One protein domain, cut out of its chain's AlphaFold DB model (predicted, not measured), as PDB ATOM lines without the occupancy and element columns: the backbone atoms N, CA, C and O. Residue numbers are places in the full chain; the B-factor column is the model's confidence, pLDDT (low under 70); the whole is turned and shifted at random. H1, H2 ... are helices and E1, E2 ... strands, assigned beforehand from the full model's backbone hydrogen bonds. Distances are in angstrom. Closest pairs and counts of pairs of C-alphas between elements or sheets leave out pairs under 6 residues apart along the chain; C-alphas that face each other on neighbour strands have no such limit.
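Overview. This is residues 119 to 312 of the 350 residues of the protein "Peptidoglycan DD-metalloendopeptidase family protein" of Gilliamella sp. Pas-s27 (UniProt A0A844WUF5). There is little regular structure: long loops surround a strongly twisted, branched antiparallel sheet, strands E3 to E9, with hairpin E1 E2 and H3 beside it. The 194 printed residues, 69 in named elements, are mixed in class: H1, E1 to E6, H2, E7 to E9, H3. The whole is compact, radius of gyration of the C-alphas 15.8 A, spans 41 by 38 by 36 A.

Along the chain. H1 is residues 130-133, from C-alpha (147.036, 132.226, 91.900); E1 136-139, E2 144-146, E3 149-152, E4 158-160, E5 165-171, E6 186-193, 23.3 A long, H2 194-199, E7 226-237, 22.0 A, E8 252-256, E9 269-275, H3 288-293, to C-alpha (140.471, 129.433, 109.515).

Arrangement. E7 bends by 124 degrees at residue 234. E6 lies on one side of E7, N 190 and O 229 being 2.9 A apart; E8 and E9 lie on the other side. E3, E4 and E5 are edge strands. H2 stands up from the sheet, on the opposite face from H1. H2 and H3 have every O i to N i+4 pair within hydrogen-bond range.

Size, cuts and confidence. The printed part has no cut. Among the long links is H2 to E7, 26 residues. No printed residue is under pLDDT 70.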
ATOM      1  N   ARG A 119     152.641 126.791  93.796       97.88
ATOM      2  CA  ARG A 119     151.245 127.193  94.029       97.88
ATOM      3  C   ARG A 119     150.402 126.881  92.790       97.88
ATOM      4  O   ARG A 119     150.880 126.971  91.658       97.88
ATOM      5  N   THR A 120     149.123 126.554  92.969       97.88
ATOM      6  CA  THR A 120     148.204 126.452  91.826       97.88
ATOM      7  C   THR A 120     148.024 127.804  91.135       97.88
ATOM      8  O   THR A 120     147.575 128.767  91.757       97.88
ATOM      9  N   LYS A 121     148.271 127.859  89.826       97.50
ATOM     10  CA  LYS A 121     148.054 129.041  88.982       97.50
ATOM     11  C   LYS A 121     146.573 129.298  88.694       97.50
ATOM     12  O   LYS A 121     146.099 130.437  88.615       97.50
ATOM     13  N   TYR A 122     145.835 128.214  88.482       97.88
ATOM     14  CA  TYR A 122     144.428 128.232  88.100       97.88
ATOM     15  C   TYR A 122     143.533 127.875  89.278       97.88
ATOM     16  O   TYR A 122     143.897 127.057  90.117       97.88
ATOM     17  N   ASN A 123     142.327 128.438  89.304       95.75
ATOM     18  CA  ASN A 123     141.271 127.963  90.194       95.75
ATOM     19  C   ASN A 123     140.507 126.767  89.598       95.75
ATOM     20  O   ASN A 123     140.713 126.387  88.447       95.75
ATOM     21  N   SER A 124     139.540 126.236  90.353       93.44
ATOM     22  CA  SER A 124     138.703 125.095  89.947       93.44
ATOM     23  C   SER A 124     137.849 125.318  88.693       93.44
ATOM     24  O   SER A 124     137.293 124.362  88.163       93.44
ATOM     25  N   LEU A 125     137.717 126.563  88.223       93.31
ATOM     26  CA  LEU A 125     137.033 126.920  86.975       93.31
ATOM     27  C   LEU A 125     138.016 127.164  85.813       93.31
ATOM     28  O   LEU A 125     137.584 127.472  84.705       93.31
ATOM     29  N   GLY A 126     139.325 127.049  86.049       95.38
ATOM     30  CA  GLY A 126     140.371 127.243  85.044       95.38
ATOM     31  C   GLY A 126     140.794 128.697  84.818       95.38
ATOM     32  O   GLY A 126     141.524 128.971  83.865       95.38
ATOM     33  N   TYR A 127     140.371 129.639  85.667       96.31
ATOM     34  CA  TYR A 127     140.807 131.038  85.582       96.31
ATOM     35  C   TYR A 127     142.142 131.246  86.303       96.31
ATOM     36  O   TYR A 127     142.330 130.706  87.393       96.31
ATOM     37  N   LYS A 128     143.033 132.071  85.728       96.81
ATOM     38  CA  LYS A 128     144.306 132.492  86.346       96.81
ATOM     39  C   LYS A 128     144.022 133.301  87.618       96.81
ATOM     40  O   LYS A 128     143.587 134.451  87.535       96.81
ATOM     41  N   LYS A 129     144.170 132.662  88.775       96.06
ATOM     42  CA  LYS A 129     143.788 133.168  90.102       96.06
ATOM     43  C   LYS A 129     144.693 132.524  91.149       96.06
ATOM     44  O   LYS A 129     144.231 131.726  91.955       96.06
ATOM     45  N   GLU A 130     145.976 132.855  91.095       95.06
ATOM     46  CA  GLU A 130     147.036 132.226  91.900       95.06
ATOM     47  C   GLU A 130     146.765 132.392  93.406       95.06
ATOM     48  O   GLU A 130     146.796 131.424  94.169       95.06
ATOM     49  N   PHE A 131     146.318 133.587  93.806       96.25
ATOM     50  CA  PHE A 131     145.905 133.897  95.175       96.25
ATOM     51  C   PHE A 131     144.786 132.990  95.713       96.25
ATOM     52  O   PHE A 131     144.713 132.785  96.919       96.25
ATOM     53  N   ASN A 132     143.941 132.367  94.871       97.00
ATOM     54  CA  ASN A 132     142.893 131.458  95.361       97.00
ATOM     55  C   ASN A 132     143.466 130.231  96.091       97.00
ATOM     56  O   ASN A 132     142.717 129.597  96.840       97.00
ATOM     57  N   GLY A 133     144.724 129.866  95.827       96.88
ATOM     58  CA  GLY A 133     145.425 128.773  96.499       96.88
ATOM     59  C   GLY A 133     146.134 129.190  97.791       96.88
ATOM     60  O   GLY A 133     146.656 128.327  98.486       96.88
ATOM     61  N   ALA A 134     146.170 130.482  98.130       98.06
ATOM     62  CA  ALA A 134     146.795 130.988  99.352       98.06
ATOM     63  C   ALA A 134     145.891 130.833 100.587       98.06
ATOM     64  O   ALA A 134     144.689 130.589 100.468       98.06
ATOM     65  N   PHE A 135     146.460 130.944 101.785       98.31
ATOM     66  CA  PHE A 135     145.702 130.845 103.033       98.31
ATOM     67  C   PHE A 135     145.058 132.191 103.376       98.31
ATOM     68  O   PHE A 135     145.734 133.214 103.436       98.31
ATOM     69  N   GLY A 136     143.757 132.203 103.668       97.44
ATOM     70  CA  GLY A 136     143.052 133.431 104.046       97.44
ATOM     71  C   GLY A 136     141.687 133.576 103.390       97.44
ATOM     72  O   GLY A 136     141.116 132.608 102.890       97.44
ATOM     73  N   PHE A 137     141.132 134.787 103.378       96.69
ATOM     74  CA  PHE A 137     139.854 135.097 102.718       96.69
ATOM     75  C   PHE A 137     140.041 135.430 101.236       96.69
ATOM     76  O   PHE A 137     139.487 136.377 100.702       96.69
ATOM     77  N   VAL A 138     140.799 134.587 100.548       95.56
ATOM     78  CA  VAL A 138     141.319 134.857  99.205       95.56
ATOM     79  C   VAL A 138     140.366 134.500  98.065       95.56
ATOM     80  O   VAL A 138     140.716 134.592  96.896       95.56
ATOM     81  N   ARG A 139     139.139 134.054  98.355       92.44
ATOM     82  CA  ARG A 139     138.181 133.609  97.328       92.44
ATOM     83  C   ARG A 139     136.941 134.493  97.323       92.44
ATOM     84  O   ARG A 139     136.459 134.933  98.364       92.44
ATOM     85  N   ASN A 140     136.366 134.682  96.132       89.62
ATOM     86  CA  ASN A 140     135.150 135.477  95.922       89.62
ATOM     87  C   ASN A 140     135.254 136.906  96.506       89.62
ATOM     88  O   ASN A 140     134.339 137.358  97.189       89.62
ATOM     89  N   GLY A 141     136.396 137.571  96.286       84.75
ATOM     90  CA  GLY A 141     136.639 138.955  96.714       84.75
ATOM     91  C   GLY A 141     136.564 139.168  98.228       84.75
ATOM     92  O   GLY A 141     135.899 140.098  98.666       84.75
ATOM     93  N   GLY A 142     137.150 138.277  99.036       87.62
ATOM     94  CA  GLY A 142     137.103 138.394 100.500       87.62
ATOM     95  C   GLY A 142     135.988 137.595 101.177       87.62
ATOM     96  O   GLY A 142     136.007 137.409 102.390       87.62
ATOM     97  N   ALA A 143     134.994 137.102 100.430       88.31
ATOM     98  CA  ALA A 143     133.811 136.480 101.033       88.31
ATOM     99  C   ALA A 143     134.002 134.998 101.404       88.31
ATOM    100  O   ALA A 143     133.236 134.453 102.203       88.31
ATOM    101  N   LYS A 144     134.982 134.311 100.804       92.00
ATOM    102  CA  LYS A 144     135.210 132.877 101.008       92.00
ATOM    103  C   LYS A 144     136.653 132.611 101.425       92.00
ATOM    104  O   LYS A 144     137.601 132.995 100.750       92.00
ATOM    105  N   SER A 145     136.787 131.883 102.525       94.38
ATOM    106  CA  SER A 145     138.066 131.442 103.069       94.38
ATOM    107  C   SER A 145     138.664 130.261 102.306       94.38
ATOM    108  O   SER A 145     137.938 129.391 101.807       94.38
ATOM    109  N   HIS A 146     139.982 130.163 102.362       96.31
ATOM    110  CA  HIS A 146     140.779 129.000 102.036       96.31
ATOM    111  C   HIS A 146     141.664 128.650 103.240       96.31
ATOM    112  O   HIS A 146     142.437 129.484 103.704       96.31
ATOM    113  N   ALA A 147     141.472 127.456 103.809       95.25
ATOM    114  CA  ALA A 147     142.000 127.085 105.126       95.25
ATOM    115  C   ALA A 147     143.352 126.353 105.083       95.25
ATOM    116  O   ALA A 147     143.759 125.772 106.087       95.25
ATOM    117  N   GLY A 148     144.041 126.424 103.949       96.88
ATOM    118  CA  GLY A 148     145.330 125.790 103.722       96.88
ATOM    119  C   GLY A 148     146.051 126.433 102.545       96.88
ATOM    120  O   GLY A 148     145.744 127.562 102.157       96.88
ATOM    121  N   LEU A 149     146.989 125.685 101.986       98.50
ATOM    122  CA  LEU A 149     147.751 126.017 100.793       98.50
ATOM    123  C   LEU A 149     147.447 124.979  99.709       98.50
ATOM    124  O   LEU A 149     147.593 123.785  99.961       98.50
ATOM    125  N   ASP A 150     147.044 125.427  98.519       98.69
ATOM    126  CA  ASP A 150     146.867 124.541  97.364       98.69
ATOM    127  C   ASP A 150     148.182 124.491  96.583       98.69
ATOM    128  O   ASP A 150     148.564 125.449  95.898       98.69
ATOM    129  N   ILE A 151     148.877 123.363  96.712       98.75
ATOM    130  CA  ILE A 151     150.139 123.083  96.031       98.75
ATOM    131  C   ILE A 151     149.814 122.257  94.788       98.75
ATOM    132  O   ILE A 151     149.227 121.180  94.890       98.75
ATOM    133  N   PHE A 152     150.150 122.772  93.611       98.69
ATOM    134  CA  PHE A 152     149.920 122.101  92.341       98.69
ATOM    135  C   PHE A 152     150.575 120.719  92.330       98.69
ATOM    136  O   PHE A 152     151.759 120.572  92.630       98.69
ATOM    137  N   ALA A 153     149.779 119.717  91.972       97.88
ATOM    138  CA  ALA A 153     150.225 118.346  91.829       97.88
ATOM    139  C   ALA A 153     149.232 117.589  90.958       97.88
ATOM    140  O   ALA A 153     148.030 117.620  91.219       97.88
ATOM    141  N   ASP A 154     149.727 116.871  89.954       97.25
ATOM    142  CA  ASP A 154     148.887 115.928  89.226       97.25
ATOM    143  C   ASP A 154     148.412 114.783  90.141       97.25
ATOM    144  O   ASP A 154     148.895 114.616  91.261       97.25
ATOM    145  N   ILE A 155     147.443 113.992  89.687       96.94
ATOM    146  CA  ILE A 155     146.987 112.807  90.421       96.94
ATOM    147  C   ILE A 155     148.117 111.767  90.451       96.94
ATOM    148  O   ILE A 155     148.742 111.484  89.432       96.94
ATOM    149  N   ASN A 156     148.309 111.140  91.610       97.06
ATOM    150  CA  ASN A 156     149.344 110.154  91.915       97.06
ATOM    151  C   ASN A 156     150.781 110.694  92.020       97.06
ATOM    152  O   ASN A 156     151.735 109.922  91.914       97.06
ATOM    153  N   THR A 157     150.954 111.987  92.289       97.56
ATOM    154  CA  THR A 157     152.255 112.548  92.672       97.56
ATOM    155  C   THR A 157     152.610 112.111  94.101       97.56
ATOM    156  O   THR A 157     151.750 112.188  94.982       97.56
ATOM    157  N   PRO A 158     153.844 111.638  94.366       98.31
ATOM    158  CA  PRO A 158     154.295 111.276  95.711       98.31
ATOM    159  C   PRO A 158     154.188 112.431  96.717       98.31
ATOM    160  O   PRO A 158     154.650 113.537  96.442       98.31
ATOM    161  N   CYS A 159     153.623 112.150  97.892       98.12
ATOM    162  CA  CYS A 159     153.604 113.053  99.043       98.12
ATOM    163  C   CYS A 159     154.579 112.571 100.117       98.12
ATOM    164  O   CYS A 159     154.595 111.376 100.439       98.12
ATOM    165  N   TYR A 160     155.291 113.505 100.745       98.44
ATOM    166  CA  TYR A 160     156.300 113.216 101.764       98.44
ATOM    167  C   TYR A 160     155.959 113.849 103.121       98.44
ATOM    168  O   TYR A 160     155.346 114.918 103.194       98.44
ATOM    169  N   ALA A 161     156.338 113.177 104.209       98.31
ATOM    170  CA  ALA A 161     156.225 113.725 105.557       98.31
ATOM    171  C   ALA A 161     157.153 114.934 105.700       98.31
ATOM    172  O   ALA A 161     158.356 114.810 105.491       98.31
ATOM    173  N   CYS A 162     156.609 116.094 106.074       98.44
ATOM    174  CA  CYS A 162     157.426 117.303 106.174       98.44
ATOM    175  C   CYS A 162     158.314 117.326 107.413       98.44
ATOM    176  O   CYS A 162     159.300 118.043 107.440       98.44
ATOM    177  N   LEU A 163     157.945 116.586 108.453       97.94
ATOM    178  CA  LEU A 163     158.662 116.522 109.718       97.94
ATOM    179  C   LEU A 163     158.577 115.104 110.264       97.94
ATOM    180  O   LEU A 163     157.637 114.361 109.961       97.94
ATOM    181  N   ASP A 164     159.516 114.779 111.148       96.50
ATOM    182  CA  ASP A 164     159.371 113.646 112.050       96.50
ATOM    183  C   ASP A 164     158.047 113.760 112.813       96.50
ATOM    184  O   ASP A 164     157.693 114.804 113.372       96.50
ATOM    185  N   GLY A 165     157.293 112.670 112.855       97.00
ATOM    186  CA  GLY A 165     155.964 112.717 113.435       97.00
ATOM    187  C   GLY A 165     155.337 111.356 113.627       97.00
ATOM    188  O   GLY A 165     155.909 110.315 113.312       97.00
ATOM    189  N   LYS A 166     154.125 111.383 114.167       98.56
ATOM    190  CA  LYS A 166     153.280 110.205 114.338       98.56
ATOM    191  C   LYS A 166     152.045 110.355 113.464       98.56
ATOM    192  O   LYS A 166     151.413 111.412 113.478       98.56
ATOM    193  N   VAL A 167     151.651 109.302 112.762       98.31
ATOM    194  CA  VAL A 167     150.370 109.259 112.055       98.31
ATOM    195  C   VAL A 167     149.249 109.327 113.085       98.31
ATOM    196  O   VAL A 167     149.003 108.381 113.829       98.31
ATOM    197  N   GLU A 168     148.574 110.467 113.160       98.25
ATOM    198  CA  GLU A 168     147.513 110.705 114.136       98.25
ATOM    199  C   GLU A 168     146.161 110.209 113.628       98.25
ATOM    200  O   GLU A 168     145.326 109.758 114.409       98.25
ATOM    201  N   GLY A 169     145.937 110.269 112.317       96.94
ATOM    202  CA  GLY A 169     144.675 109.842 111.735       96.94
ATOM    203  C   GLY A 169     144.712 109.736 110.221       96.94
ATOM    204  O   GLY A 169     145.497 110.400 109.546       96.94
ATOM    205  N   TYR A 170     143.811 108.909 109.700       96.69
ATOM    206  CA  TYR A 170     143.465 108.861 108.287       96.69
ATOM    207  C   TYR A 170     141.945 108.934 108.159       96.69
ATOM    208  O   TYR A 170     141.231 108.079 108.685       96.69
ATOM    209  N   ILE A 171     141.449 109.975 107.497       95.62
ATOM    210  CA  ILE A 171     140.026 110.157 107.209       95.62
ATOM    211  C   ILE A 171     139.807 109.680 105.780       95.62
ATOM    212  O   ILE A 171     140.384 110.249 104.860       95.62
ATOM    213  N   ALA A 172     138.999 108.639 105.602       95.62
ATOM    214  CA  ALA A 172     138.614 108.177 104.275       95.62
ATOM    215  C   ALA A 172     137.571 109.115 103.651       95.62
ATOM    216  O   ALA A 172     136.745 109.699 104.358       95.62
ATOM    217  N   GLU A 173     137.599 109.227 102.325       96.31
ATOM    218  CA  GLU A 173     136.625 109.997 101.567       96.31
ATOM    219  C   GLU A 173     135.189 109.559 101.883       96.31
ATOM    220  O   GLU A 173     134.863 108.375 101.990       96.31
ATOM    221  N   VAL A 174     134.312 110.555 101.978       94.69
ATOM    222  CA  VAL A 174     132.867 110.366 102.027       94.69
ATOM    223  C   VAL A 174     132.280 110.916 100.735       94.69
ATOM    224  O   VAL A 174     132.656 112.004 100.290       94.69
ATOM    225  N   LYS A 175     131.331 110.177 100.160       94.94
ATOM    226  CA  LYS A 175     130.566 110.585  98.983       94.94
ATOM    227  C   LYS A 175     129.121 110.920  99.352       94.94
ATOM    228  O   LYS A 175     128.566 110.369 100.305       94.94
ATOM    229  N   ASP A 176     128.515 111.850  98.621       94.69
ATOM    230  CA  ASP A 176     127.098 112.178  98.757       94.69
ATOM    231  C   ASP A 176     126.197 111.130  98.070       94.69
ATOM    232  O   ASP A 176     126.648 110.157  97.468       94.69
ATOM    233  N   LYS A 177     124.877 111.335  98.138       93.69
ATOM    234  CA  LYS A 177     123.877 110.441  97.520       93.69
ATOM    235  C   LYS A 177     123.977 110.313  95.989       93.69
ATOM    236  O   LYS A 177     123.294 109.469  95.418       93.69
ATOM    237  N   ASN A 178     124.744 111.182  95.335       89.75
ATOM    238  CA  ASN A 178     124.981 111.194  93.895       89.75
ATOM    239  C   ASN A 178     126.392 110.689  93.545       89.75
ATOM    240  O   ASN A 178     126.843 110.936  92.432       89.75
ATOM    241  N   ASP A 179     127.069 110.009  94.477       90.44
ATOM    242  CA  ASP A 179     128.447 109.519  94.336       90.44
ATOM    243  C   ASP A 179     129.505 110.629  94.190       90.44
ATOM    244  O   ASP A 179     130.622 110.373  93.746       90.44
ATOM    245  N   LYS A 180     129.181 111.864  94.595       90.88
ATOM    246  CA  LYS A 180     130.116 112.990  94.537       90.88
ATOM    247  C   LYS A 180     130.926 113.103  95.825       90.88
ATOM    248  O   LYS A 180     130.336 113.148  96.909       90.88
ATOM    249  N   GLY A 181     132.243 113.244  95.712       92.25
ATOM    250  CA  GLY A 181     133.136 113.512  96.836       92.25
ATOM    251  C   GLY A 181     132.760 114.786  97.604       92.25
ATOM    252  O   GLY A 181     132.444 115.835  97.028       92.25
ATOM    253  N   ILE A 182     132.784 114.717  98.940       92.00
ATOM    254  CA  ILE A 182     132.524 115.867  99.819       92.00
ATOM    255  C   ILE A 182     133.715 116.181 100.728       92.00
ATOM    256  O   ILE A 182     134.542 115.331 101.049       92.00
ATOM    257  N   GLY A 183     133.786 117.436 101.182       93.44
ATOM    258  CA  GLY A 183     134.839 117.882 102.094       93.44
ATOM    259  C   GLY A 183     136.233 117.760 101.480       93.44
ATOM    260  O   GLY A 183     136.421 118.083 100.311       93.44
ATOM    261  N   TYR A 184     137.196 117.315 102.282       95.44
ATOM    262  CA  TYR A 184     138.608 117.217 101.902       95.44
ATOM    263  C   TYR A 184     139.017 115.871 101.285       95.44
ATOM    264  O   TYR A 184     140.194 115.677 101.003       95.44
ATOM    265  N   GLY A 185     138.073 114.951 101.062       96.81
ATOM    266  CA  GLY A 185     138.387 113.632 100.514       96.81
ATOM    267  C   GLY A 185     139.170 112.774 101.499       96.81
ATOM    268  O   GLY A 185     138.920 112.832 102.705       96.81
ATOM    269  N   ASN A 186     140.113 111.988 100.986       98.00
ATOM    270  CA  ASN A 186     141.065 111.269 101.820       98.00
ATOM    271  C   ASN A 186     142.052 112.254 102.455       98.00
ATOM    272  O   ASN A 186     142.701 113.034 101.751       98.00
ATOM    273  N   VAL A 187     142.193 112.188 103.779       98.00
ATOM    274  CA  VAL A 187     143.080 113.068 104.547       98.00
ATOM    275  C   VAL A 187     143.995 112.250 105.440       98.00
ATOM    276  O   VAL A 187     143.517 111.539 106.325       98.00
ATOM    277  N   LEU A 188     145.307 112.399 105.266       98.38
ATOM    278  CA  LEU A 188     146.299 111.909 106.221       98.38
ATOM    279  C   LEU A 188     146.694 113.037 107.180       98.38
ATOM    280  O   LEU A 188     146.922 114.167 106.749       98.38
ATOM    281  N   ILE A 189     146.769 112.728 108.474       98.62
ATOM    282  CA  ILE A 189     147.077 113.688 109.536       98.62
ATOM    283  C   ILE A 189     148.322 113.220 110.285       98.62
ATOM    284  O   ILE A 189     148.309 112.150 110.900       98.62
ATOM    285  N   LEU A 190     149.376 114.034 110.274       98.62
ATOM    286  CA  LEU A 190     150.596 113.796 111.045       98.62
ATOM    287  C   LEU A 190     150.637 114.724 112.256       98.62
ATOM    288  O   LEU A 190     150.485 115.932 112.105       98.62
ATOM    289  N   LYS A 191     150.866 114.168 113.448       98.75
ATOM    290  CA  LYS A 191     151.171 114.924 114.666       98.75
ATOM    291  C   LYS A 191     152.677 115.152 114.751       98.75
ATOM    292  O   LYS A 191     153.435 114.183 114.795       98.75
ATOM    293  N   VAL A 192     153.082 116.414 114.834       98.56
ATOM    294  CA  VAL A 192     154.486 116.859 114.861       98.56
ATOM    295  C   VAL A 192     154.752 117.695 116.111       98.56
ATOM    296  O   VAL A 192     153.817 118.258 116.691       98.56
ATOM    297  N   LYS A 193     156.012 117.770 116.554       98.12
ATOM    298  CA  LYS A 193     156.386 118.613 117.698       98.12
ATOM    299  C   LYS A 193     156.336 120.090 117.313       98.12
ATOM    300  O   LYS A 193     156.689 120.473 116.201       98.12
ATOM    301  N   GLY A 194     155.930 120.927 118.261       96.62
ATOM    302  CA  GLY A 194     155.879 122.372 118.066       96.62
ATOM    303  C   GLY A 194     157.246 123.013 117.882       96.62
ATOM    304  O   GLY A 194     157.363 123.958 117.112       96.62
ATOM    305  N   GLU A 195     158.274 122.492 118.550       95.12
ATOM    306  CA  GLU A 195     159.655 122.953 118.381       95.12
ATOM    307  C   GLU A 195     160.147 122.729 116.948       95.12
ATOM    308  O   GLU A 195     160.562 123.684 116.299       95.12
ATOM    309  N   ASP A 196     159.979 121.512 116.422       95.94
ATOM    310  CA  ASP A 196     160.391 121.162 115.060       95.94
ATOM    311  C   ASP A 196     159.672 122.024 114.009       95.94
ATOM    312  O   ASP A 196     160.300 122.511 113.067       95.94
ATOM    313  N   LEU A 197     158.368 122.279 114.197       96.06
ATOM    314  CA  LEU A 197     157.618 123.180 113.323       96.06
ATOM    315  C   LEU A 197     158.164 124.611 113.397       96.06
ATOM    316  O   LEU A 197     158.416 125.214 112.360       96.06
ATOM    317  N   ARG A 198     158.362 125.162 114.601       94.81
ATOM    318  CA  ARG A 198     158.877 126.530 114.778       94.81
ATOM    319  C   ARG A 198     160.253 126.714 114.142       94.81
ATOM    320  O   ARG A 198     160.463 127.721 113.474       94.81
ATOM    321  N   ASN A 199     161.136 125.732 114.294       92.12
ATOM    322  CA  ASN A 199     162.477 125.736 113.702       92.12
ATOM    323  C   ASN A 199     162.455 125.593 112.169       92.12
ATOM    324  O   ASN A 199     163.456 125.858 111.516       92.12
ATOM    325  N   SER A 200     161.318 125.189 111.597       93.50
ATOM    326  CA  SER A 200     161.112 125.024 110.154       93.50
ATOM    327  C   SER A 200     160.430 126.221 109.487       93.50
ATOM    328  O   SER A 200     160.136 126.173 108.296       93.50
ATOM    329  N   ARG A 201     160.106 127.277 110.243       93.00
ATOM    330  CA  ARG A 201     159.451 128.465 109.690       93.00
ATOM    331  C   ARG A 201     160.462 129.297 108.901       93.00
ATOM    332  O   ARG A 201     161.465 129.741 109.451       93.00
ATOM    333  N   ASN A 202     160.146 129.577 107.646       90.69
ATOM    334  CA  ASN A 202     160.915 130.458 106.780       90.69
ATOM    335  C   ASN A 202     160.688 131.936 107.140       90.69
ATOM    336  O   ASN A 202     159.641 132.330 107.670       90.69
ATOM    337  N   ASP A 203     161.667 132.775 106.801       87.94
ATOM    338  CA  ASP A 203     161.540 134.233 106.852       87.94
ATOM    339  C   ASP A 203     160.969 134.754 105.524       87.94
ATOM    340  O   ASP A 203     161.683 135.223 104.639       87.94
ATOM    341  N   THR A 204     159.660 134.567 105.345       85.88
ATOM    342  CA  THR A 204     158.918 134.970 104.143       85.88
ATOM    343  C   THR A 204     157.871 136.024 104.470       85.88
ATOM    344  O   THR A 204     157.336 136.071 105.577       85.88
ATOM    345  N   VAL A 205     157.521 136.840 103.477       91.50
ATOM    346  CA  VAL A 205     156.400 137.788 103.555       91.50
ATOM    347  C   VAL A 205     155.177 137.239 102.819       91.50
ATOM    348  O   VAL A 205     155.301 136.338 101.992       91.50
ATOM    349  N   LEU A 206     153.997 137.786 103.117       95.75
ATOM    350  CA  LEU A 206     152.770 137.463 102.384       95.75
ATOM    351  C   LEU A 206     152.901 137.885 100.918       95.75
ATOM    352  O   LEU A 206     153.378 138.980 100.621       95.75
ATOM    353  N   GLU A 207     152.436 137.025 100.018       95.38
ATOM    354  CA  GLU A 207     152.479 137.238  98.573       95.38
ATOM    355  C   GLU A 207     151.241 138.015  98.099       95.38
ATOM    356  O   GLU A 207     151.341 138.873  97.223       95.38
ATOM    357  N   PHE A 208     150.082 137.767  98.725       96.69
ATOM    358  CA  PHE A 208     148.791 138.352  98.347       96.69
ATOM    359  C   PHE A 208     148.052 139.035  99.517       96.69
ATOM    360  O   PHE A 208     146.874 138.741  99.761       96.69
ATOM    361  N   PRO A 209     148.691 139.960 100.262       96.25
ATOM    362  CA  PRO A 209     148.043 140.629 101.393       96.25
ATOM    363  C   PRO A 209     146.794 141.424 100.968       96.25
ATOM    364  O   PRO A 209     145.786 141.410 101.676       96.25
ATOM    365  N   ASP A 210     146.821 142.042  99.784       96.12
ATOM    366  CA  ASP A 210     145.701 142.829  99.248       96.12
ATOM    367  C   ASP A 210     144.525 141.960  98.766       96.12
ATOM    368  O   ASP A 210     143.385 142.426  98.721       96.12
ATOM    369  N   ASP A 211     144.769 140.678  98.470       96.19
ATOM    370  CA  ASP A 211     143.727 139.708  98.114       96.19
ATOM    371  C   ASP A 211     143.220 138.915  99.334       96.19
ATOM    372  O   ASP A 211     142.437 137.977  99.184       96.19
ATOM    373  N   GLY A 212     143.614 139.294 100.554       96.19
ATOM    374  CA  GLY A 212     143.116 138.698 101.795       96.19
ATOM    375  C   GLY A 212     143.912 137.491 102.295       96.19
ATOM    376  O   GLY A 212     143.387 136.729 103.122       96.19
ATOM    377  N   GLU A 213     145.144 137.303 101.812       98.06
ATOM    378  CA  GLU A 213     146.101 136.385 102.429       98.06
ATOM    379  C   GLU A 213     146.485 136.900 103.818       98.06
ATOM    380  O   GLU A 213     146.656 138.098 104.041       98.06
ATOM    381  N   ILE A 214     146.607 135.986 104.773       97.44
ATOM    382  CA  ILE A 214     147.005 136.305 106.143       97.44
ATOM    383  C   ILE A 214     148.026 135.287 106.641       97.44
ATOM    384  O   ILE A 214     148.122 134.181 106.113       97.44
ATOM    385  N   GLU A 215     148.762 135.633 107.693       97.31
ATOM    386  CA  GLU A 215     149.741 134.723 108.289       97.31
ATOM    387  C   GLU A 215     149.073 133.594 109.077       97.31
ATOM    388  O   GLU A 215     149.378 132.427 108.872       97.31
ATOM    389  N   GLN A 216     148.129 133.915 109.960       96.38
ATOM    390  CA  GLN A 216     147.492 132.927 110.828       96.38
ATOM    391  C   GLN A 216     146.095 133.361 111.268       96.38
ATOM    392  O   GLN A 216     145.726 134.537 111.202       96.38
ATOM    393  N   ALA A 217     145.302 132.404 111.739       95.56
ATOM    394  CA  ALA A 217     144.051 132.710 112.418       95.56
ATOM    395  C   ALA A 217     144.298 133.391 113.777       95.56
ATOM    396  O   ALA A 217     145.314 133.161 114.429       95.56
ATOM    397  N   LYS A 218     143.335 134.204 114.230       93.75
ATOM    398  CA  LYS A 218     143.405 134.945 115.508       93.75
ATOM    399  C   LYS A 218     143.633 134.055 116.733       93.75
ATOM    400  O   LYS A 218     144.243 134.492 117.697       93.75
ATOM    401  N   ASP A 219     143.096 132.842 116.706       93.00
ATOM    402  CA  ASP A 219     143.155 131.848 117.778       93.00
ATOM    403  C   ASP A 219     144.290 130.825 117.585       93.00
ATOM    404  O   ASP A 219     144.350 129.828 118.306       93.00
ATOM    405  N   PHE A 220     145.201 131.065 116.635       95.06
ATOM    406  CA  PHE A 220     146.407 130.263 116.476       95.06
ATOM    407  C   PHE A 220     147.469 130.646 117.516       95.06
ATOM    408  O   PHE A 220     147.798 131.818 117.691       95.06
ATOM    409  N   ASN A 221     148.045 129.643 118.176       95.94
ATOM    410  CA  ASN A 221     149.141 129.794 119.125       95.94
ATOM    411  C   ASN A 221     150.357 128.993 118.645       95.94
ATOM    412  O   ASN A 221     150.396 127.770 118.781       95.94
ATOM    413  N   ILE A 222     151.371 129.700 118.141       94.88
ATOM    414  CA  ILE A 222     152.631 129.116 117.657       94.88
ATOM    415  C   ILE A 222     153.440 128.406 118.761       94.88
ATOM    416  O   ILE A 222     154.265 127.536 118.481       94.88
ATOM    417  N   ASN A 223     153.173 128.717 120.033       96.38
ATOM    418  CA  ASN A 223     153.859 128.122 121.181       96.38
ATOM    419  C   ASN A 223     153.218 126.813 121.666       96.38
ATOM    420  O   ASN A 223     153.601 126.314 122.718       96.38
ATOM    421  N   ALA A 224     152.242 126.251 120.943       96.31
ATOM    422  CA  ALA A 224     151.693 124.941 121.282       96.31
ATOM    423  C   ALA A 224     152.771 123.838 121.226       96.31
ATOM    424  O   ALA A 224     153.726 123.911 120.444       96.31
ATOM    425  N   ASP A 225     152.594 122.799 122.047       97.62
ATOM    426  CA  ASP A 225     153.528 121.667 122.132       97.62
ATOM    427  C   ASP A 225     153.508 120.790 120.876       97.62
ATOM    428  O   ASP A 225     154.505 120.149 120.542       97.62
ATOM    429  N   TYR A 226     152.368 120.748 120.181       98.12
ATOM    430  CA  TYR A 226     152.149 119.909 119.009       98.12
ATOM    431  C   TYR A 226     151.291 120.613 117.967       98.12
ATOM    432  O   TYR A 226     150.388 121.382 118.301       98.12
ATOM    433  N   PHE A 227     151.527 120.247 116.711       98.56
ATOM    434  CA  PHE A 227     150.706 120.638 115.571       98.56
ATOM    435  C   PHE A 227     150.356 119.422 114.722       98.56
ATOM    436  O   PHE A 227     150.901 118.329 114.898       98.56
ATOM    437  N   TYR A 228     149.421 119.627 113.804       98.69
ATOM    438  CA  TYR A 228     148.874 118.602 112.939       98.69
ATOM    439  C   TYR A 228     148.960 119.063 111.489       98.69
ATOM    440  O   TYR A 228     148.285 120.023 111.102       98.69
ATOM    441  N   LEU A 229     149.788 118.370 110.709       98.69
ATOM    442  CA  LEU A 229     149.919 118.561 109.268       98.69
ATOM    443  C   LEU A 229     148.870 117.705 108.562       98.69
ATOM    444  O   LEU A 229     148.772 116.508 108.844       98.69
ATOM    445  N   ARG A 230     148.080 118.300 107.664       98.56
ATOM    446  CA  ARG A 230     147.081 117.574 106.867       98.56
ATOM    447  C   ARG A 230     147.448 117.558 105.404       98.56
ATOM    448  O   ARG A 230     147.666 118.609 104.812       98.56
ATOM    449  N   TYR A 231     147.390 116.364 104.839       98.69
ATOM    450  CA  TYR A 231     147.538 116.102 103.419       98.69
ATOM    451  C   TYR A 231     146.171 115.668 102.899       98.69
ATOM    452  O   TYR A 231     145.728 114.558 103.204       98.69
ATOM    453  N   CYS A 232     145.475 116.565 102.207       98.44
ATOM    454  CA  CYS A 232     144.099 116.364 101.750       98.44
ATOM    455  C   CYS A 232     144.032 115.986 100.263       98.44
ATOM    456  O   CYS A 232     145.024 116.071  99.541       98.44
ATOM    457  N   HIS A 233     142.838 115.596  99.810       98.31
ATOM    458  CA  HIS A 233     142.546 115.186  98.431       98.31
ATOM    459  C   HIS A 233     143.374 113.993  97.943       98.31
ATOM    460  O   HIS A 233     143.484 113.771  96.743       98.31
ATOM    461  N   LEU A 234     143.946 113.194  98.848       98.62
ATOM    462  CA  LEU A 234     144.826 112.087  98.470       98.62
ATOM    463  C   LEU A 234     144.075 111.039  97.641       98.62
ATOM    464  O   LEU A 234     142.894 110.767  97.878       98.62
ATOM    465  N   SER A 235     144.758 110.387  96.704       97.62
ATOM    466  CA  SER A 235     144.222 109.166  96.095       97.62
ATOM    467  C   SER A 235     144.295 108.023  97.107       97.62
ATOM    468  O   SER A 235     143.313 107.324  97.346       97.62
ATOM    469  N   THR A 236     145.442 107.893  97.775       92.56
ATOM    470  CA  THR A 236     145.682 106.929  98.848       92.56
ATOM    471  C   THR A 236     146.838 107.374  99.742       92.56
ATOM    472  O   THR A 236     147.768 108.049  99.301       92.56
ATOM    473  N   LYS A 237     146.828 106.930 101.002       94.75
ATOM    474  CA  LYS A 237     148.048 106.860 101.823       94.75
ATOM    475  C   LYS A 237     148.927 105.676 101.393       94.75
ATOM    476  O   LYS A 237     148.434 104.743 100.750       94.75
ATOM    477  N   ARG A 238     150.195 105.668 101.813       92.75
ATOM    478  CA  ARG A 238     151.087 104.504 101.705       92.75
ATOM    479  C   ARG A 238     150.409 103.286 102.355       92.75
ATOM    480  O   ARG A 238     149.761 103.402 103.402       92.75
ATOM    481  N   THR A 239     150.460 102.132 101.695       86.81
ATOM    482  CA  THR A 239     149.599 100.986 102.038       86.81
ATOM    483  C   THR A 239     149.905 100.408 103.418       86.81
ATOM    484  O   THR A 239     148.977 100.098 104.161       86.81
ATOM    485  N   ASP A 240     151.184 100.318 103.768       87.50
ATOM    486  CA  ASP A 240     151.717  99.814 105.039       87.50
ATOM    487  C   ASP A 240     151.604 100.815 106.200       87.50
ATOM    488  O   ASP A 240     151.786 100.420 107.344       87.50
ATOM    489  N   LEU A 241     151.287 102.085 105.923       92.06
ATOM    490  CA  LEU A 241     151.236 103.138 106.935       92.06
ATOM    491  C   LEU A 241     149.918 103.103 107.722       92.06
ATOM    492  O   LEU A 241     148.842 103.262 107.144       92.06
ATOM    493  N   ASN A 242     149.982 102.948 109.039       94.75
ATOM    494  CA  ASN A 242     148.834 102.858 109.939       94.75
ATOM    495  C   ASN A 242     148.798 104.012 110.944       94.75
ATOM    496  O   ASN A 242     149.795 104.674 111.221       94.75
ATOM    497  N   VAL A 243     147.616 104.258 111.515       96.94
ATOM    498  CA  VAL A 243     147.475 105.221 112.615       96.94
ATOM    499  C   VAL A 243     148.286 104.736 113.814       96.94
ATOM    500  O   VAL A 243     148.126 103.600 114.253       96.94
ATOM    501  N   GLY A 244     149.126 105.617 114.355       96.62
ATOM    502  CA  GLY A 244     150.074 105.322 115.425       96.62
ATOM    503  C   GLY A 244     151.515 105.136 114.951       96.62
ATOM    504  O   GLY A 244     152.413 105.263 115.781       96.62
ATOM    505  N   ASP A 245     151.745 104.907 113.655       96.31
ATOM    506  CA  ASP A 245     153.093 104.720 113.118       96.31
ATOM    507  C   ASP A 245     153.915 106.005 113.206       96.31
ATOM    508  O   ASP A 245     153.395 107.117 113.075       96.31
ATOM    509  N   MET A 246     155.219 105.841 113.412       96.81
ATOM    510  CA  MET A 246     156.183 106.933 113.347       96.81
ATOM    511  C   MET A 246     156.689 107.074 111.913       96.81
ATOM    512  O   MET A 246     157.015 106.078 111.272       96.81
ATOM    513  N   VAL A 247     156.787 108.311 111.444       92.94
ATOM    514  CA  VAL A 247     157.385 108.667 110.155       92.94
ATOM    515  C   VAL A 247     158.547 109.619 110.379       92.94
ATOM    516  O   VAL A 247     158.560 110.381 111.353       92.94
ATOM    517  N   LYS A 248     159.523 109.556 109.483       94.31
ATOM    518  CA  LYS A 248     160.631 110.498 109.400       94.31
ATOM    519  C   LYS A 248     160.366 111.554 108.344       94.31
ATOM    520  O   LYS A 248     159.658 111.301 107.371       94.31
ATOM    521  N   SER A 249     160.933 112.737 108.547       95.25
ATOM    522  CA  SER A 249     160.960 113.772 107.515       95.25
ATOM    523  C   SER A 249     161.518 113.192 106.207       95.25
ATOM    524  O   SER A 249     162.547 112.515 106.217       95.25
ATOM    525  N   GLY A 250     160.807 113.397 105.097       94.44
ATOM    526  CA  GLY A 250     161.131 112.825 103.786       94.44
ATOM    527  C   GLY A 250     160.579 111.422 103.516       94.44
ATOM    528  O   GLY A 250     160.696 110.937 102.393       94.44
ATOM    529  N   ASP A 251     159.924 110.767 104.481       94.44
ATOM    530  CA  ASP A 251     159.258 109.492 104.210       94.44
ATOM    531  C   ASP A 251     158.100 109.684 103.227       94.44
ATOM    532  O   ASP A 251     157.253 110.563 103.401       94.44
ATOM    533  N   LEU A 252     157.996 108.794 102.235       96.94
ATOM    534  CA  LEU A 252     156.792 108.668 101.417       96.94
ATOM    535  C   LEU A 252     155.602 108.320 102.322       96.94
ATOM    536  O   LEU A 252     155.652 107.333 103.061       96.94
ATOM    537  N   ILE A 253     154.510 109.076 102.228       96.94
ATOM    538  CA  ILE A 253     153.311 108.894 103.068       96.94
ATOM    539  C   ILE A 253     152.035 108.633 102.271       96.94
ATOM    540  O   ILE A 253     151.039 108.161 102.824       96.94
ATOM    541  N   GLY A 254     152.048 108.895 100.969       96.38
ATOM    542  CA  GLY A 254     150.892 108.703 100.111       96.38
ATOM    543  C   GLY A 254     151.074 109.357  98.760       96.38
ATOM    544  O   GLY A 254     152.185 109.709  98.372       96.38
ATOM    545  N   TYR A 255     149.957 109.515  98.067       98.44
ATOM    546  CA  TYR A 255     149.921 110.084  96.735       98.44
ATOM    547  C   TYR A 255     148.765 111.071  96.618       98.44
ATOM    548  O   TYR A 255     147.664 110.826  97.128       98.44
ATOM    549  N   THR A 256     149.009 112.189  95.944       98.56
ATOM    550  CA  THR A 256     147.975 113.173  95.614       98.56
ATOM    551  C   THR A 256     146.866 112.536  94.783       98.56
ATOM    552  O   THR A 256     147.050 111.531  94.092       98.56
ATOM    553  N   GLY A 257     145.682 113.122  94.842       97.69
ATOM    554  CA  GLY A 257     144.544 112.692  94.050       97.69
ATOM    555  C   GLY A 257     143.578 113.838  93.831       97.69
ATOM    556  O   GLY A 257     143.948 115.008  93.888       97.69
ATOM    557  N   ASP A 258     142.329 113.483  93.576       97.44
ATOM    558  CA  ASP A 258     141.227 114.424  93.444       97.44
ATOM    559  C   ASP A 258     140.029 114.018  94.310       97.44
ATOM    560  O   ASP A 258     138.894 114.348  93.999       97.44
ATOM    561  N   THR A 259     140.244 113.312  95.421       98.19
ATOM    562  CA  THR A 259     139.128 112.892  96.284       98.19
ATOM    563  C   THR A 259     138.480 114.077  97.008       98.19
ATOM    564  O   THR A 259     139.107 115.101  97.302       98.19
ATOM    565  N   GLY A 260     137.202 113.949  97.358       97.00
ATOM    566  CA  GLY A 260     136.434 114.990  98.034       97.00
ATOM    567  C   GLY A 260     135.946 116.077  97.081       97.00
ATOM    568  O   GLY A 260     135.560 115.821  95.948       97.00
ATOM    569  N   ASN A 261     135.931 117.332  97.534       95.00
ATOM    570  CA  ASN A 261     135.435 118.439  96.712       95.00
ATOM    571  C   ASN A 261     136.394 118.872  95.579       95.00
ATOM    572  O   ASN A 261     136.033 119.771  94.816       95.00
ATOM    573  N   ALA A 262     137.575 118.252  95.490       95.25
ATOM    574  CA  ALA A 262     138.532 118.412  94.401       95.25
ATOM    575  C   ALA A 262     138.241 117.473  93.214       95.25
ATOM    576  O   ALA A 262     138.917 117.560  92.190       95.25
ATOM    577  N   GLU A 263     137.216 116.621  93.311       95.06
ATOM    578  CA  GLU A 263     136.879 115.639  92.278       95.06
ATOM    579  C   GLU A 263     136.657 116.320  90.926       95.06
ATOM    580  O   GLU A 263     135.850 117.246  90.784       95.06
ATOM    581  N   HIS A 264     137.433 115.875  89.933       93.69
ATOM    582  CA  HIS A 264     137.393 116.359  88.550       93.69
ATOM    583  C   HIS A 264     137.697 117.855  88.349       93.69
ATOM    584  O   HIS A 264     137.408 118.406  87.282       93.69
ATOM    585  N   VAL A 265     138.305 118.540  89.325       95.38
ATOM    586  CA  VAL A 265     138.764 119.920  89.101       95.38
ATOM    587  C   VAL A 265     139.931 119.948  88.111       95.38
ATOM    588  O   VAL A 265     140.739 119.018  88.023       95.38
ATOM    589  N   VAL A 266     140.015 121.045  87.356       96.69
ATOM    590  CA  VAL A 266     141.043 121.244  86.321       96.69
ATOM    591  C   VAL A 266     142.411 121.627  86.891       96.69
ATOM    592  O   VAL A 266     143.406 121.549  86.189       96.69
ATOM    593  N   ASN A 267     142.481 122.039  88.154       96.19
ATOM    594  CA  ASN A 267     143.714 122.371  88.860       96.19
ATOM    595  C   ASN A 267     143.981 121.319  89.958       96.19
ATOM    596  O   ASN A 267     143.744 121.610  91.129       96.19
ATOM    597  N   PRO A 268     144.385 120.079  89.631       97.75
ATOM    598  CA  PRO A 268     144.669 119.084  90.662       97.75
ATOM    599  C   PRO A 268     145.778 119.600  91.594       97.75
ATOM    600  O   PRO A 268     146.681 120.332  91.172       97.75
ATOM    601  N   HIS A 269     145.632 119.313  92.884       98.62
ATOM    602  CA  HIS A 269     146.479 119.885  93.921       98.62
ATOM    603  C   HIS A 269     146.483 119.026  95.180       98.62
ATOM    604  O   HIS A 269     145.510 118.343  95.501       98.62
ATOM    605  N   LEU A 270     147.567 119.147  95.938       98.75
ATOM    606  CA  LEU A 270     147.590 118.830  97.353       98.75
ATOM    607  C   LEU A 270     147.055 120.041  98.124       98.75
ATOM    608  O   LEU A 270     147.669 121.108  98.102       98.75
ATOM    609  N   HIS A 271     145.938 119.876  98.832       98.75
ATOM    610  CA  HIS A 271     145.517 120.858  99.829       98.75
ATOM    611  C   HIS A 271     146.221 120.545 101.151       98.75
ATOM    612  O   HIS A 271     145.978 119.502 101.766       98.75
ATOM    613  N   PHE A 272     147.121 121.432 101.564       98.88
ATOM    614  CA  PHE A 272     147.978 121.247 102.728       98.88
ATOM    615  C   PHE A 272     147.557 122.193 103.858       98.88
ATOM    616  O   PHE A 272     147.397 123.392 103.636       98.88
ATOM    617  N   GLU A 273     147.366 121.679 105.076       98.56
ATOM    618  CA  GLU A 273     147.033 122.499 106.252       98.56
ATOM    619  C   GLU A 273     148.022 122.276 107.402       98.56
ATOM    620  O   GLU A 273     148.463 121.152 107.637       98.56
ATOM    621  N   ILE A 274     148.259 123.325 108.196       98.50
ATOM    622  CA  ILE A 274     148.966 123.262 109.482       98.50
ATOM    623  C   ILE A 274     148.022 123.776 110.568       98.50
ATOM    624  O   ILE A 274     147.539 124.908 110.493       98.50
ATOM    625  N   ALA A 275     147.723 122.945 111.569       97.75
ATOM    626  CA  ALA A 275     146.723 123.266 112.587       97.75
ATOM    627  C   ALA A 275     147.119 122.840 114.006       97.75
ATOM    628  O   ALA A 275     147.917 121.927 114.182       97.75
ATOM    629  N   MET A 276     146.506 123.444 115.027       96.19
ATOM    630  CA  MET A 276     146.765 123.095 116.434       96.19
ATOM    631  C   MET A 276     145.979 121.884 116.937       96.19
ATOM    632  O   MET A 276     146.380 121.280 117.925       96.19
ATOM    633  N   ASN A 277     144.859 121.522 116.301       93.81
ATOM    634  CA  ASN A 277     144.043 120.377 116.722       93.81
ATOM    635  C   ASN A 277     144.035 119.295 115.638       93.81
ATOM    636  O   ASN A 277     144.066 119.644 114.455       93.81
ATOM    637  N   PRO A 278     143.924 117.998 115.985       90.12
ATOM    638  CA  PRO A 278     143.862 116.917 114.997       90.12
ATOM    639  C   PRO A 278     142.556 116.953 114.198       90.12
ATOM    640  O   PRO A 278     142.556 116.751 112.983       90.12
ATOM    641  N   ILE A 279     141.456 117.306 114.861       84.25
ATOM    642  CA  ILE A 279     140.108 117.459 114.310       84.25
ATOM    643  C   ILE A 279     139.474 118.753 114.843       84.25
ATOM    644  O   ILE A 279     139.998 119.365 115.770       84.25
ATOM    645  N   SER A 280     138.348 119.177 114.261       80.19
ATOM    646  CA  SER A 280     137.560 120.332 114.735       80.19
ATOM    647  C   SER A 280     138.293 121.687 114.717       80.19
ATOM    648  O   SER A 280     138.128 122.502 115.617       80.19
ATOM    649  N   ASN A 281     139.059 121.982 113.659       81.25
ATOM    650  CA  ASN A 281     139.757 123.273 113.486       81.25
ATOM    651  C   ASN A 281     138.841 124.389 112.968       81.25
ATOM    652  O   ASN A 281     139.083 124.978 111.910       81.25
ATOM    653  N   ARG A 282     137.733 124.595 113.681       80.44
ATOM    654  CA  ARG A 282     136.753 125.660 113.469       80.44
ATOM    655  C   ARG A 282     136.211 126.085 114.824       80.44
ATOM    656  O   ARG A 282     135.718 125.244 115.572       80.44
ATOM    657  N   SER A 283     136.268 127.378 115.118       76.75
ATOM    658  CA  SER A 283     135.636 127.936 116.309       76.75
ATOM    659  C   SER A 283     134.117 128.012 116.139       76.75
ATOM    660  O   SER A 283     133.606 128.309 115.054       76.75
ATOM    661  N   THR A 284     133.375 127.772 117.221       72.12
ATOM    662  CA  THR A 284     131.923 128.013 117.283       72.12
ATOM    663  C   THR A 284     131.585 129.488 117.500       72.12
ATOM    664  O   THR A 284     130.409 129.850 117.483       72.12
ATOM    665  N   ALA A 285     132.589 130.345 117.711       72.81
ATOM    666  CA  ALA A 285     132.399 131.783 117.829       72.81
ATOM    667  C   ALA A 285     131.830 132.386 116.531       72.81
ATOM    668  O   ALA A 285     132.115 131.924 115.422       72.81
ATOM    669  N   TYR A 286     131.053 133.465 116.666       78.69
ATOM    670  CA  TYR A 286     130.508 134.242 115.543       78.69
ATOM    671  C   TYR A 286     131.550 135.216 114.953       78.69
ATOM    672  O   TYR A 286     131.223 136.322 114.539       78.69
ATOM    673  N   ASP A 287     132.827 134.834 114.943       86.12
ATOM    674  CA  ASP A 287     133.872 135.552 114.215       86.12
ATOM    675  C   ASP A 287     134.181 134.750 112.934       86.12
ATOM    676  O   ASP A 287     134.580 133.585 113.019       86.12
ATOM    677  N   PRO A 288     133.960 135.322 111.732       85.62
ATOM    678  CA  PRO A 288     134.106 134.589 110.477       85.62
ATOM    679  C   PRO A 288     135.488 133.958 110.299       85.62
ATOM    680  O   PRO A 288     135.592 132.866 109.742       85.62
ATOM    681  N   GLN A 289     136.543 134.611 110.788       89.56
ATOM    682  CA  GLN A 289     137.907 134.125 110.643       89.56
ATOM    683  C   GLN A 289     138.149 132.886 111.495       89.56
ATOM    684  O   GLN A 289     138.505 131.846 110.954       89.56
ATOM    685  N   THR A 290     137.896 132.947 112.796       86.81
ATOM    686  CA  THR A 290     138.047 131.796 113.703       86.81
ATOM    687  C   THR A 290     137.080 130.656 113.351       86.81
ATOM    688  O   THR A 290     137.423 129.480 113.464       86.81
ATOM    689  N   ASN A 291     135.896 130.953 112.803       87.81
ATOM    690  CA  ASN A 291     134.961 129.929 112.322       87.81
ATOM    691  C   ASN A 291     135.483 129.151 111.100       87.81
ATOM    692  O   ASN A 291     135.165 127.974 110.925       87.81
ATOM    693  N   LYS A 292     136.258 129.800 110.221       90.56
ATOM    694  CA  LYS A 292     136.680 129.216 108.938       90.56
ATOM    695  C   LYS A 292     138.147 128.793 108.887       90.56
ATOM    696  O   LYS A 292     138.458 127.749 108.317       90.56
ATOM    697  N   LEU A 293     139.018 129.588 109.492       94.06
ATOM    698  CA  LEU A 293     140.471 129.433 109.515       94.06
ATOM    699  C   LEU A 293     140.996 129.019 110.894       94.06
ATOM    700  O   LEU A 293     142.186 128.760 111.011       94.06
ATOM    701  N   GLY A 294     140.129 128.955 111.911       92.88
ATOM    702  CA  GLY A 294     140.522 128.827 113.314       92.88
ATOM    703  C   GLY A 294     141.569 127.755 113.584       92.88
ATOM    704  O   GLY A 294     141.516 126.658 113.014       92.88
ATOM    705  N   TYR A 295     142.500 128.091 114.474       95.38
ATOM    706  CA  TYR A 295     143.610 127.244 114.905       95.38
ATOM    707  C   TYR A 295     144.580 126.832 113.792       95.38
ATOM    708  O   TYR A 295     145.267 125.819 113.943       95.38
ATOM    709  N   LYS A 296     144.660 127.584 112.686       97.06
ATOM    710  CA  LYS A 296     145.589 127.312 111.579       97.06
ATOM    711  C   LYS A 296     146.527 128.477 111.283       97.06
ATOM    712  O   LYS A 296     146.190 129.638 111.529       97.06
ATOM    713  N   ILE A 297     147.665 128.129 110.701       97.81
ATOM    714  CA  ILE A 297     148.677 129.041 110.164       97.81
ATOM    715  C   ILE A 297     148.844 128.783 108.666       97.81
ATOM    716  O   ILE A 297     148.610 127.670 108.193       97.81
ATOM    717  N   ASN A 298     149.225 129.819 107.926       98.44
ATOM    718  CA  ASN A 298     149.500 129.765 106.502       98.44
ATOM    719  C   ASN A 298     150.714 128.854 106.229       98.44
ATOM    720  O   ASN A 298     151.828 129.185 106.645       98.44
ATOM    721  N   PRO A 299     150.540 127.728 105.511       98.50
ATOM    722  CA  PRO A 299     151.646 126.818 105.225       98.50
ATOM    723  C   PRO A 299     152.736 127.410 104.321       98.50
ATOM    724  O   PRO A 299     153.831 126.858 104.275       98.50
ATOM    725  N   ALA A 300     152.476 128.524 103.626       97.50
ATOM    726  CA  ALA A 300     153.468 129.191 102.779       97.50
ATOM    727  C   ALA A 300     154.671 129.744 103.570       97.50
ATOM    728  O   ALA A 300     155.723 129.971 102.987       97.50
ATOM    729  N   PHE A 301     154.552 129.896 104.895       97.06
ATOM    730  CA  PHE A 301     155.683 130.228 105.772       97.06
ATOM    731  C   PHE A 301     156.591 129.030 106.085       97.06
ATOM    732  O   PHE A 301     157.555 129.187 106.824       97.06
ATOM    733  N   PHE A 302     156.287 127.834 105.580       96.94
ATOM    734  CA  PHE A 302     157.057 126.609 105.835       96.94
ATOM    735  C   PHE A 302     157.434 125.912 104.526       96.94
ATOM    736  O   PHE A 302     158.562 125.465 104.358       96.94
ATOM    737  N   VAL A 303     156.505 125.867 103.570       97.19
ATOM    738  CA  VAL A 303     156.734 125.295 102.239       97.19
ATOM    739  C   VAL A 303     157.568 126.256 101.394       97.19
ATOM    740  O   VAL A 303     157.135 127.383 101.141       97.19
ATOM    741  N   ASN A 304     158.717 125.806 100.887       94.56
ATOM    742  CA  ASN A 304     159.532 126.588  99.954       94.56
ATOM    743  C   ASN A 304     158.955 126.512  98.535       94.56
ATOM    744  O   ASN A 304     159.429 125.750  97.688       94.56
ATOM    745  N   LEU A 305     157.912 127.308  98.284       95.31
ATOM    746  CA  LEU A 305     157.238 127.359  96.989       95.31
ATOM    747  C   LEU A 305     158.200 127.760  95.864       95.31
ATOM    748  O   LEU A 305     158.830 128.816  95.895       95.31
ATOM    749  N   GLN A 306     158.272 126.909  94.848       96.12
ATOM    750  CA  GLN A 306     159.022 127.139  93.625       96.12
ATOM    751  C   GLN A 306     158.222 128.017  92.651       96.12
ATOM    752  O   GLN A 306     156.985 128.063  92.728       96.12
ATOM    753  N   PRO A 307     158.900 128.705  91.712       96.00
ATOM    754  CA  PRO A 307     158.230 129.449  90.654       96.00
ATOM    755  C   PRO A 307     157.233 128.578  89.885       96.00
ATOM    756  O   PRO A 307     157.494 127.409  89.606       96.00
ATOM    757  N   ILE A 308     156.096 129.167  89.520       97.00
ATOM    758  CA  ILE A 308     155.045 128.482  88.765       97.00
ATOM    759  C   ILE A 308     155.547 128.133  87.357       97.00
ATOM    760  O   ILE A 308     155.842 129.027  86.561       97.00
ATOM    761  N   ASP A 309     155.537 126.843  87.023       97.50
ATOM    762  CA  ASP A 309     155.648 126.339  85.656       97.50
ATOM    763  C   ASP A 309     154.276 126.459  84.967       97.50
ATOM    764  O   ASP A 309     153.369 125.638  85.125       97.50
ATOM    765  N   GLU A 310     154.080 127.557  84.233       96.94
ATOM    766  CA  GLU A 310     152.810 127.825  83.556       96.94
ATOM    767  C   GLU A 310     152.491 126.791  82.471       96.94
ATOM    768  O   GLU A 310     151.313 126.465  82.283       96.94
ATOM    769  N   ASP A 311     153.499 126.261  81.783       97.88
ATOM    770  CA  ASP A 311     153.306 125.320  80.683       97.88
ATOM    771  C   ASP A 311     152.831 123.965  81.217       97.88
ATOM    772  O   ASP A 311     151.853 123.402  80.709       97.88
ATOM    773  N   GLU A 312     153.453 123.478  82.294       97.69
ATOM    774  CA  GLU A 312     153.047 122.253  82.981       97.69
ATOM    775  C   GLU A 312     151.610 122.358  83.506       97.69
ATOM    776  O   GLU A 312     150.752 121.529  83.171       97.69
TER     777      GLU A 312